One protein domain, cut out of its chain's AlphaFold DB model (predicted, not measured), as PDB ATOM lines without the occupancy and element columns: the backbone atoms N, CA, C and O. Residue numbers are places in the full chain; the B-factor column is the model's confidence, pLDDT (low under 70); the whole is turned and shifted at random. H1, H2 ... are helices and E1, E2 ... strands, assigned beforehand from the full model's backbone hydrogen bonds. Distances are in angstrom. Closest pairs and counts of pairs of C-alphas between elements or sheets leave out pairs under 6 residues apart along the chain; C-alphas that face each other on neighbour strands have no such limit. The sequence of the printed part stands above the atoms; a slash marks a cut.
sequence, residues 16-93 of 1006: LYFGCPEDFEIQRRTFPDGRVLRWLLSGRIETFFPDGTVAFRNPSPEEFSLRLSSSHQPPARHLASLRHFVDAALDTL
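Overview. This is residues 16 to 93 of the 1006 residues of an uncharacterized protein of Toxoplasma gondii (strain ATCC 50861 / VEG) (UniProt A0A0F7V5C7). A twisted ladder of four antiparallel strands makes one end of the domain, with no named helix over either face; two helices lie beyond one end of its strands, H1 and then H2, meeting at a steep angle where H1 ends and H2 begins. The later part of H2 and the last two residues, together residues 84 to 93, stick out as an arm. The printed part has 78 residues with four named strands and then two named helices, in the order E1, E2, E3, E4, H1, H2; the sheet runs E1, E2, E3, E4, antiparallel throughout, and the class is mixed, helices and strands. The whole is loose, with a radius of gyration of the C-alphas of 14.4 A, and elongated, spanning 48 by 26 by 20 A.

Arrangement. Past residues 16 to 24, which hold no named element, the edge strand E1, residues 25 to 30, forms a hairpin with its antiparallel neighbour E2, residues 36 to 40. Their directions stand at 165 degrees, the C-alphas of Arg 28 and Arg 38 face each other at 4.6 A, and N 29 and O 37 are within hydrogen-bond range at 2.8 A, as are N 39 and O 27 at 2.9 A. E2 forms the next hairpin with E3, residues 45 to 48, antiparallel at 154 degrees; N 38 and O 46 are 2.8 A apart, and N 48 and O 36 are 2.8 A apart, both within hydrogen-bond range. E3 in turn forms a hairpin with the other edge strand, E4, residues 54 to 57, at 167 degrees; N 47 and O 55 are within hydrogen-bond range at 2.7 A. E1 to E4 form a meander, each strand the antiparallel neighbour of the one before. From edge to edge of the sheet the strands' lines turn by 54 degrees. After E4 comes the helix H1, residues 61 to 69, which is not on the sheet, with 0 pairs of C-alphas within 10 A. H2, residues 76 to 91, is not on the sheet either, again with 0 pairs within 10 A. H1 and H2 touch, with 6 pairs of C-alphas within 8 A, and H2 does so with residues 76 to 80 alone. Their closest C-alphas are those of Leu 68 and Ala 76, 5.1 A apart. The two run opposite ways at a steep tilt of 66 degrees. In H1 and H2 every O i to N i+4 pair is within hydrogen-bond range.

Along the chain. E1 begins at C-alpha 25, at (13.750, 35.792, -3.607), and is 13.7 A from first to last C-alpha. E2 measures 12.9 A, E3 10.2 A and E4 10.4 A. H1 starts at C-alpha 61, at (16.544, 22.227, -17.567), and is 12.2 A long. H2, the longest helix, is 21.4 A long and ends at C-alpha 91, at (5.175, 7.825, -10.328).

Size, cuts and confidence. The two C-alphas farthest apart are those of Pro 32 and Leu 93, at 50.4 A. Without residues 84 to 93, which stand free and of which 84 to 91 belong to H2, the body spans 37 by 23 by 19 A. The printed part has no cut. The links between E1 and E2, E2 and E3, E3 and E4, and E4 and H1 are tight, and the six-residue link from H1 to H2 is short. The mean pLDDT of the printed part is 79.0; residue 16, residues 18 to 19 and residues 71 to 93 are under 70, and H2 has a mean of 56.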
ATOM      1  N   LEU A  16       3.614  26.022  -8.101       50.53
ATOM      2  CA  LEU A  16       4.718  26.986  -8.210       50.53
ATOM      3  C   LEU A  16       5.275  27.044  -9.648       50.53
ATOM      4  O   LEU A  16       6.154  26.267 -10.025       50.53
ATOM      5  N   TYR A  17       4.782  27.989 -10.452       70.50
ATOM      6  CA  TYR A  17       5.323  28.306 -11.776       70.50
ATOM      7  C   TYR A  17       6.438  29.364 -11.689       70.50
ATOM      8  O   TYR A  17       6.511  30.139 -10.738       70.50
ATOM      9  N   PHE A  18       7.338  29.408 -12.678       67.81
ATOM     10  CA  PHE A  18       8.509  30.302 -12.665       67.81
ATOM     11  C   PHE A  18       8.111  31.790 -12.619       67.81
ATOM     12  O   PHE A  18       7.742  32.369 -13.644       67.81
ATOM     13  N   GLY A  19       8.263  32.435 -11.460       69.38
ATOM     14  CA  GLY A  19       7.816  33.808 -11.210       69.38
ATOM     15  C   GLY A  19       6.321  33.959 -10.925       69.38
ATOM     16  O   GLY A  19       5.742  34.979 -11.295       69.38
ATOM     17  N   CYS A  20       5.701  32.961 -10.297       78.62
ATOM     18  CA  CYS A  20       4.471  33.156  -9.530       78.62
ATOM     19  C   CYS A  20       4.718  34.065  -8.299       78.62
ATOM     20  O   CYS A  20       5.876  34.250  -7.909       78.62
ATOM     21  N   PRO A  21       3.672  34.638  -7.669       76.06
ATOM     22  CA  PRO A  21       3.813  35.420  -6.433       76.06
ATOM     23  C   PRO A  21       4.528  34.675  -5.291       76.06
ATOM     24  O   PRO A  21       5.152  35.302  -4.437       76.06
ATOM     25  N   GLU A  22       4.469  33.343  -5.300       79.50
ATOM     26  CA  GLU A  22       5.060  32.434  -4.318       79.50
ATOM     27  C   GLU A  22       6.549  32.108  -4.595       79.50
ATOM     28  O   GLU A  22       7.187  31.391  -3.822       79.50
ATOM     29  N   ASP A  23       7.141  32.618  -5.685       86.88
ATOM     30  CA  ASP A  23       8.534  32.351  -6.075       86.88
ATOM     31  C   ASP A  23       9.528  33.241  -5.297       86.88
ATOM     32  O   ASP A  23       9.989  34.286  -5.766       86.88
ATOM     33  N   PHE A  24       9.833  32.833  -4.061       88.88
ATOM     34  CA  PHE A  24      10.630  33.603  -3.095       88.88
ATOM     35  C   PHE A  24      12.017  34.033  -3.602       88.88
ATOM     36  O   PHE A  24      12.757  33.269  -4.216       88.88
ATOM     37  N   GLU A  25      12.431  35.254  -3.260       93.88
ATOM     38  CA  GLU A  25      13.750  35.792  -3.607       93.88
ATOM     39  C   GLU A  25      14.851  35.259  -2.677       93.88
ATOM     40  O   GLU A  25      14.851  35.527  -1.479       93.88
ATOM     41  N   ILE A  26      15.830  34.545  -3.241       93.19
ATOM     42  CA  ILE A  26      16.991  34.006  -2.510       93.19
ATOM     43  C   ILE A  26      18.109  35.041  -2.403       93.19
ATOM     44  O   ILE A  26      18.794  35.131  -1.384       93.19
ATOM     45  N   GLN A  27      18.350  35.790  -3.480       93.50
ATOM     46  CA  GLN A  27      19.483  36.703  -3.566       93.50
ATOM     47  C   GLN A  27      19.134  37.938  -4.395       93.50
ATOM     48  O   GLN A  27      18.529  37.831  -5.461       93.50
ATOM     49  N   ARG A  28      19.611  39.099  -3.936       96.25
ATOM     50  CA  ARG A  28      19.573  40.373  -4.661       96.25
ATOM     51  C   ARG A  28      20.991  40.859  -4.948       96.25
ATOM     52  O   ARG A  28      21.871  40.746  -4.096       96.25
ATOM     53  N   ARG A  29      21.215  41.451  -6.120       96.56
ATOM     54  CA  ARG A  29      22.429  42.206  -6.454       96.56
ATOM     55  C   ARG A  29      22.077  43.484  -7.202       96.56
ATOM     56  O   ARG A  29      21.665  43.439  -8.358       96.56
ATOM     57  N   THR A  30      22.311  44.620  -6.559       95.56
ATOM     58  CA  THR A  30      22.265  45.937  -7.204       95.56
ATOM     59  C   THR A  30      23.600  46.226  -7.893       95.56
ATOM     60  O   THR A  30      24.666  45.931  -7.350       95.56
ATOM     61  N   PHE A  31      23.550  46.793  -9.095       93.69
ATOM     62  CA  PHE A  31      24.707  47.239  -9.868       93.69
ATOM     63  C   PHE A  31      24.880  48.768  -9.765       93.69
ATOM     64  O   PHE A  31      23.896  49.476  -9.550       93.69
ATOM     65  N   PRO A  32      26.099  49.319  -9.958       88.69
ATOM     66  CA  PRO A  32      26.343  50.768  -9.874       88.69
ATOM     67  C   PRO A  32      25.608  51.617 -10.923       88.69
ATOM     68  O   PRO A  32      25.547  52.833 -10.785       88.69
ATOM     69  N   ASP A  33      25.064  50.991 -11.968       89.81
ATOM     70  CA  ASP A  33      24.202  51.625 -12.973       89.81
ATOM     71  C   ASP A  33      22.709  51.605 -12.591       89.81
ATOM     72  O   ASP A  33      21.862  51.956 -13.405       89.81
ATOM     73  N   GLY A  34      22.378  51.201 -11.360       86.50
ATOM     74  CA  GLY A  34      21.018  51.171 -10.822       86.50
ATOM     75  C   GLY A  34      20.207  49.927 -11.194       86.50
ATOM     76  O   GLY A  34      19.084  49.789 -10.715       86.50
ATOM     77  N   ARG A  35      20.745  48.998 -11.998       97.12
ATOM     78  CA  ARG A  35      20.068  47.720 -12.263       97.12
ATOM     79  C   ARG A  35      20.024  46.853 -11.006       97.12
ATOM     80  O   ARG A  35      21.026  46.731 -10.303       97.12
ATOM     81  N   VAL A  36      18.896  46.195 -10.756       96.50
ATOM     82  CA  VAL A  36      18.726  45.239  -9.652       96.50
ATOM     83  C   VAL A  36      18.460  43.861 -10.234       96.50
ATOM     84  O   VAL A  36      17.477  43.664 -10.942       96.50
ATOM     85  N   LEU A  37      19.333  42.903  -9.935       97.19
ATOM     86  CA  LEU A  37      19.187  41.516 -10.360       97.19
ATOM     87  C   LEU A  37      18.770  40.649  -9.164       97.19
ATOM     88  O   LEU A  37      19.445  40.647  -8.133       97.19
ATOM     89  N   ARG A  38      17.649  39.939  -9.306       97.19
ATOM     90  CA  ARG A  38      17.072  39.015  -8.321       97.19
ATOM     91  C   ARG A  38      17.269  37.580  -8.806       97.19
ATOM     92  O   ARG A  38      17.077  37.301  -9.989       97.19
ATOM     93  N   TRP A  39      17.595  36.669  -7.898       95.44
ATOM     94  CA  TRP A  39      17.511  35.225  -8.119       95.44
ATOM     95  C   TRP A  39      16.383  34.667  -7.251       95.44
ATOM     96  O   TRP A  39      16.419  34.826  -6.028       95.44
ATOM     97  N   LEU A  40      15.396  34.028  -7.879       95.12
ATOM     98  CA  LEU A  40      14.238  33.437  -7.203       95.12
ATOM     99  C   LEU A  40      14.452  31.946  -6.888       95.12
ATOM    100  O   LEU A  40      15.405  31.325  -7.374       95.12
ATOM    101  N   LEU A  41      13.562  31.379  -6.075       90.94
ATOM    102  CA  LEU A  41      13.604  30.015  -5.548       90.94
ATOM    103  C   LEU A  41      13.534  28.954  -6.645       90.94
ATOM    104  O   LEU A  41      14.352  28.033  -6.651       90.94
ATOM    105  N   SER A  42      12.645  29.139  -7.622       90.06
ATOM    106  CA  SER A  42      12.568  28.346  -8.857       90.06
ATOM    107  C   SER A  42      13.880  28.341  -9.654       90.06
ATOM    108  O   SER A  42      14.133  27.473 -10.488       90.06
ATOM    109  N   GLY A  43      14.735  29.334  -9.413       91.69
ATOM    110  CA  GLY A  43      15.967  29.594 -10.132       91.69
ATOM    111  C   GLY A  43      15.835  30.614 -11.261       91.69
ATOM    112  O   GLY A  43      16.862  30.945 -11.870       91.69
ATOM    113  N   ARG A  44      14.625  31.143 -11.507       94.62
ATOM    114  CA  ARG A  44      14.370  32.304 -12.375       94.62
ATOM    115  C   ARG A  44      15.250  33.484 -11.953       94.62
ATOM    116  O   ARG A  44      15.458  33.739 -10.767       94.62
ATOM    117  N   ILE A  45      15.794  34.180 -12.944       96.12
ATOM    118  CA  ILE A  45      16.621  35.373 -12.768       96.12
ATOM    119  C   ILE A  45      15.851  36.558 -13.329       96.12
ATOM    120  O   ILE A  45      15.453  36.538 -14.491       96.12
ATOM    121  N   GLU A  46      15.674  37.598 -12.528       97.44
ATOM    122  CA  GLU A  46      14.996  38.830 -12.928       97.44
ATOM    123  C   GLU A  46      15.976  39.996 -12.883       97.44
ATOM    124  O   GLU A  46      16.811  40.070 -11.990       97.44
ATOM    125  N   THR A  47      15.901  40.908 -13.846       97.81
ATOM    126  CA  THR A  47      16.740  42.105 -13.941       97.81
ATOM    127  C   THR A  47      15.846  43.314 -14.159       97.81
ATOM    128  O   THR A  47      15.261  43.482 -15.228       97.81
ATOM    129  N   PHE A  48      15.758  44.146 -13.131       97.00
ATOM    130  CA  PHE A  48      15.037  45.411 -13.105       97.00
ATOM    131  C   PHE A  48      16.006  46.514 -13.523       97.00
ATOM    132  O   PHE A  48      17.145  46.556 -13.046       97.00
ATOM    133  N   PHE A  49      15.571  47.398 -14.413       96.81
ATOM    134  CA  PHE A  49      16.371  48.493 -14.954       96.81
ATOM    135  C   PHE A  49      15.917  49.850 -14.380       96.81
ATOM    136  O   PHE A  49      14.765  49.985 -13.960       96.81
ATOM    137  N   PRO A  50      16.786  50.885 -14.356       90.94
ATOM    138  CA  PRO A  50      16.452  52.201 -13.789       90.94
ATOM    139  C   PRO A  50      15.311  52.946 -14.495       90.94
ATOM    140  O   PRO A  50      14.760  53.894 -13.939       90.94
ATOM    141  N   ASP A  51      14.982  52.549 -15.725       92.06
ATOM    142  CA  ASP A  51      13.863  53.074 -16.511       92.06
ATOM    143  C   ASP A  51      12.508  52.433 -16.149       92.06
ATOM    144  O   ASP A  51      11.472  52.884 -16.632       92.06
ATOM    145  N   GLY A  52      12.507  51.422 -15.272       89.19
ATOM    146  CA  GLY A  52      11.329  50.654 -14.874       89.19
ATOM    147  C   GLY A  52      11.080  49.401 -15.717       89.19
ATOM    148  O   GLY A  52      10.147  48.659 -15.418       89.19
ATOM    149  N   THR A  53      11.894  49.122 -16.741       93.38
ATOM    150  CA  THR A  53      11.778  47.869 -17.499       93.38
ATOM    151  C   THR A  53      12.272  46.674 -16.678       93.38
ATOM    152  O   THR A  53      13.150  46.793 -15.819       93.38
ATOM    153  N   VAL A  54      11.696  45.496 -16.936       95.75
ATOM    154  CA  VAL A  54      12.064  44.239 -16.271       95.75
ATOM    155  C   VAL A  54      12.288  43.168 -17.330       95.75
ATOM    156  O   VAL A  54      11.392  42.862 -18.112       95.75
ATOM    157  N   ALA A  55      13.480  42.576 -17.341       95.69
ATOM    158  CA  ALA A  55      13.782  41.385 -18.126       95.69
ATOM    159  C   ALA A  55      13.902  40.180 -17.191       95.69
ATOM    160  O   ALA A  55      14.532  40.276 -16.140       95.69
ATOM    161  N   PHE A  56      13.352  39.031 -17.575       96.25
ATOM    162  CA  PHE A  56      13.487  37.791 -16.813       96.25
ATOM    163  C   PHE A  56      14.000  36.651 -17.694       96.25
ATOM    164  O   PHE A  56      13.806  36.629 -18.908       96.25
ATOM    165  N   ARG A  57      14.671  35.691 -17.059       95.62
ATOM    166  CA  ARG A  57      15.122  34.438 -17.659       95.62
ATOM    167  C   ARG A  57      14.802  33.290 -16.708       95.62
ATOM    168  O   ARG A  57      15.308  33.250 -15.588       95.62
ATOM    169  N   ASN A  58      14.030  32.324 -17.189       94.31
ATOM    170  CA  ASN A  58      13.865  31.037 -16.514       94.31
ATOM    171  C   ASN A  58      15.163  30.209 -16.664       94.31
ATOM    172  O   ASN A  58      15.878  30.379 -17.661       94.31
ATOM    173  N   PRO A  59      15.514  29.351 -15.690       93.38
ATOM    174  CA  PRO A  59      16.681  28.481 -15.810       93.38
ATOM    175  C   PRO A  59      16.480  27.485 -16.960       93.38
ATOM    176  O   PRO A  59      15.351  27.095 -17.260       93.38
ATOM    177  N   SER A  60      17.566  27.043 -17.596       91.62
ATOM    178  CA  SER A  60      17.484  25.870 -18.475       91.62
ATOM    179  C   SER A  60      17.206  24.598 -17.650       91.62
ATOM    180  O   SER A  60      17.508  24.573 -16.452       91.62
ATOM    181  N   PRO A  61      16.692  23.511 -18.258       86.88
ATOM    182  CA  PRO A  61      16.544  22.227 -17.567       86.88
ATOM    183  C   PRO A  61      17.863  21.724 -16.957       86.88
ATOM    184  O   PRO A  61      17.872  21.180 -15.853       86.88
ATOM    185  N   GLU A  62      18.989  21.971 -17.634       89.00
ATOM    186  CA  GLU A  62      20.337  21.674 -17.137       89.00
ATOM    187  C   GLU A  62      20.695  22.523 -15.907       89.00
ATOM    188  O   GLU A  62      21.152  21.984 -14.903       89.00
ATOM    189  N   GLU A  63      20.451  23.837 -15.940       87.00
ATOM    190  CA  GLU A  63      20.703  24.736 -14.803       87.00
ATOM    191  C   GLU A  63      19.821  24.402 -13.593       87.00
ATOM    192  O   GLU A  63      20.271  24.529 -12.455       87.00
ATOM    193  N   PHE A  64      18.584  23.963 -13.823       86.31
ATOM    194  CA  PHE A  64      17.667  23.521 -12.774       86.31
ATOM    195  C   PHE A  64      18.127  22.189 -12.161       86.31
ATOM    196  O   PHE A  64      18.274  22.083 -10.942       86.31
ATOM    197  N   SER A  65      18.479  21.211 -13.001       85.31
ATOM    198  CA  SER A  65      19.014  19.905 -12.582       85.31
ATOM    199  C   SER A  65      20.361  20.023 -11.854       85.31
ATOM    200  O   SER A  65      20.619  19.307 -10.882       85.31
ATOM    201  N   LEU A  66      21.215  20.960 -12.272       86.19
ATOM    202  CA  LEU A  66      22.500  21.240 -11.629       86.19
ATOM    203  C   LEU A  66      22.321  21.928 -10.268       86.19
ATOM    204  O   LEU A  66      23.058  21.615  -9.336       86.19
ATOM    205  N   ARG A  67      21.314  22.801 -10.100       79.94
ATOM    206  CA  ARG A  67      20.962  23.346  -8.774       79.94
ATOM    207  C   ARG A  67      20.397  22.267  -7.851       79.94
ATOM    208  O   ARG A  67      20.871  22.151  -6.723       79.94
ATOM    209  N   LEU A  68      19.465  21.446  -8.345       79.44
ATOM    210  CA  LEU A  68      18.883  20.301  -7.628       79.44
ATOM    211  C   LEU A  68      19.942  19.322  -7.101       79.44
ATOM    212  O   LEU A  68      19.831  18.836  -5.980       79.44
ATOM    213  N   SER A  69      20.978  19.045  -7.895       80.50
ATOM    214  CA  SER A  69      22.081  18.150  -7.511       80.50
ATOM    215  C   SER A  69      23.194  18.831  -6.698       80.50
ATOM    216  O   SER A  69      24.064  18.147  -6.155       80.50
ATOM    217  N   SER A  70      23.182  20.162  -6.558       80.94
ATOM    218  CA  SER A  70      24.221  20.902  -5.832       80.94
ATOM    219  C   SER A  70      23.982  20.935  -4.315       80.94
ATOM    220  O   SER A  70      23.375  21.850  -3.765       80.94
ATOM    221  N   SER A  71      24.561  19.972  -3.594       63.44
ATOM    222  CA  SER A  71      24.539  19.893  -2.117       63.44
ATOM    223  C   SER A  71      25.056  21.145  -1.382       63.44
ATOM    224  O   SER A  71      24.817  21.299  -0.184       63.44
ATOM    225  N   HIS A  72      25.772  22.031  -2.081       52.38
ATOM    226  CA  HIS A  72      26.468  23.194  -1.528       52.38
ATOM    227  C   HIS A  72      25.782  24.549  -1.789       52.38
ATOM    228  O   HIS A  72      26.351  25.576  -1.421       52.38
ATOM    229  N   GLN A  73      24.590  24.588  -2.400       56.25
ATOM    230  CA  GLN A  73      23.817  25.829  -2.556       56.25
ATOM    231  C   GLN A  73      22.464  25.746  -1.831       56.25
ATOM    232  O   GLN A  73      21.686  24.829  -2.106       56.25
ATOM    233  N   PRO A  74      22.091  26.720  -0.975       48.50
ATOM    234  CA  PRO A  74      20.674  27.023  -0.809       48.50
ATOM    235  C   PRO A  74      20.162  27.495  -2.187       48.50
ATOM    236  O   PRO A  74      20.771  28.397  -2.764       48.50
ATOM    237  N   PRO A  75      19.124  26.863  -2.768       58.84
ATOM    238  CA  PRO A  75      18.007  26.217  -2.077       58.84
ATOM    239  C   PRO A  75      17.868  24.702  -2.334       58.84
ATOM    240  O   PRO A  75      16.744  24.204  -2.331       58.84
ATOM    241  N   ALA A  76      18.944  23.949  -2.589       55.00
ATOM    242  CA  ALA A  76      18.842  22.570  -3.096       55.00
ATOM    243  C   ALA A  76      17.915  21.649  -2.270       55.00
ATOM    244  O   ALA A  76      17.216  20.824  -2.845       55.00
ATOM    245  N   ARG A  77      17.814  21.843  -0.944       54.22
ATOM    246  CA  ARG A  77      16.854  21.122  -0.079       54.22
ATOM    247  C   ARG A  77      15.381  21.471  -0.337       54.22
ATOM    248  O   ARG A  77      14.541  20.590  -0.242       54.22
ATOM    249  N   HIS A  78      15.054  22.724  -0.648       59.41
ATOM    250  CA  HIS A  78      13.675  23.150  -0.941       59.41
ATOM    251  C   HIS A  78      13.272  22.765  -2.371       59.41
ATOM    252  O   HIS A  78      12.157  22.302  -2.601       59.41
ATOM    253  N   LEU A  79      14.209  22.870  -3.321       60.91
ATOM    254  CA  LEU A  79      14.016  22.332  -4.667       60.91
ATOM    255  C   LEU A  79      13.911  20.798  -4.656       60.91
ATOM    256  O   LEU A  79      13.141  20.257  -5.439       60.91
ATOM    257  N   ALA A  80      14.600  20.092  -3.751       58.94
ATOM    258  CA  ALA A  80      14.418  18.651  -3.574       58.94
ATOM    259  C   ALA A  80      12.990  18.294  -3.127       58.94
ATOM    260  O   ALA A  80      12.432  17.341  -3.656       58.94
ATOM    261  N   SER A  81      12.351  19.074  -2.246       57.88
ATOM    262  CA  SER A  81      10.931  18.875  -1.901       57.88
ATOM    263  C   SER A  81      10.005  19.062  -3.109       57.88
ATOM    264  O   SER A  81       9.111  18.246  -3.327       57.88
ATOM    265  N   LEU A  82      10.250  20.085  -3.939       58.34
ATOM    266  CA  LEU A  82       9.528  20.279  -5.206       58.34
ATOM    267  C   LEU A  82       9.780  19.135  -6.195       58.34
ATOM    268  O   LEU A  82       8.851  18.679  -6.856       58.34
ATOM    269  N   ARG A  83      11.011  18.620  -6.260       62.81
ATOM    270  CA  ARG A  83      11.335  17.440  -7.058       62.81
ATOM    271  C   ARG A  83      10.612  16.198  -6.544       62.81
ATOM    272  O   ARG A  83      10.049  15.489  -7.358       62.81
ATOM    273  N   HIS A  84      10.569  15.945  -5.239       56.62
ATOM    274  CA  HIS A  84       9.811  14.816  -4.692       56.62
ATOM    275  C   HIS A  84       8.313  14.921  -5.005       56.62
ATOM    276  O   HIS A  84       7.689  13.895  -5.242       56.62
ATOM    277  N   PHE A  85       7.747  16.131  -5.078       52.62
ATOM    278  CA  PHE A  85       6.374  16.331  -5.547       52.62
ATOM    279  C   PHE A  85       6.207  16.010  -7.045       52.62
ATOM    280  O   PHE A  85       5.244  15.348  -7.414       52.62
ATOM    281  N   VAL A  86       7.143  16.435  -7.903       56.56
ATOM    282  CA  VAL A  86       7.112  16.150  -9.354       56.56
ATOM    283  C   VAL A  86       7.360  14.670  -9.653       56.56
ATOM    284  O   VAL A  86       6.577  14.066 -10.380       56.56
ATOM    285  N   ASP A  87       8.405  14.080  -9.073       58.84
ATOM    286  CA  ASP A  87       8.754  12.668  -9.244       58.84
ATOM    287  C   ASP A  87       7.602  11.784  -8.713       58.84
ATOM    288  O   ASP A  87       7.152  10.895  -9.427       58.84
ATOM    289  N   ALA A  88       7.004  12.100  -7.552       54.09
ATOM    290  CA  ALA A  88       5.818  11.381  -7.066       54.09
ATOM    291  C   ALA A  88       4.573  11.591  -7.947       54.09
ATOM    292  O   ALA A  88       3.812  10.650  -8.155       54.09
ATOM    293  N   ALA A  89       4.346  12.792  -8.493       53.50
ATOM    294  CA  ALA A  89       3.234  13.026  -9.417       53.50
ATOM    295  C   ALA A  89       3.377  12.190 -10.703       53.50
ATOM    296  O   ALA A  89       2.377  11.676 -11.204       53.50
ATOM    297  N   LEU A  90       4.607  12.007 -11.196       50.25
ATOM    298  CA  LEU A  90       4.918  11.132 -12.329       50.25
ATOM    299  C   LEU A  90       4.765   9.647 -11.964       50.25
ATOM    300  O   LEU A  90       4.100   8.920 -12.697       50.25
ATOM    301  N   ASP A  91       5.285   9.212 -10.813       48.72
ATOM    302  CA  ASP A  91       5.175   7.825 -10.328       48.72
ATOM    303  C   ASP A  91       3.725   7.421  -9.978       48.72
ATOM    304  O   ASP A  91       3.394   6.235  -9.971       48.72
ATOM    305  N   THR A  92       2.825   8.381  -9.716       47.50
ATOM    306  CA  THR A  92       1.381   8.116  -9.524       47.50
ATOM    307  C   THR A  92       0.575   7.961 -10.821       47.50
ATOM    308  O   THR A  92      -0.639   7.767 -10.754       47.50
ATOM    309  N   LEU A  93       1.213   8.009 -11.996       42.00
ATOM    310  CA  LEU A  93       0.589   7.612 -13.261       42.00
ATOM    311  C   LEU A  93       0.710   6.082 -13.427       42.00
ATOM    312  O   LEU A  93       1.815   5.593 -13.665       42.00
TER     313      LEU A  93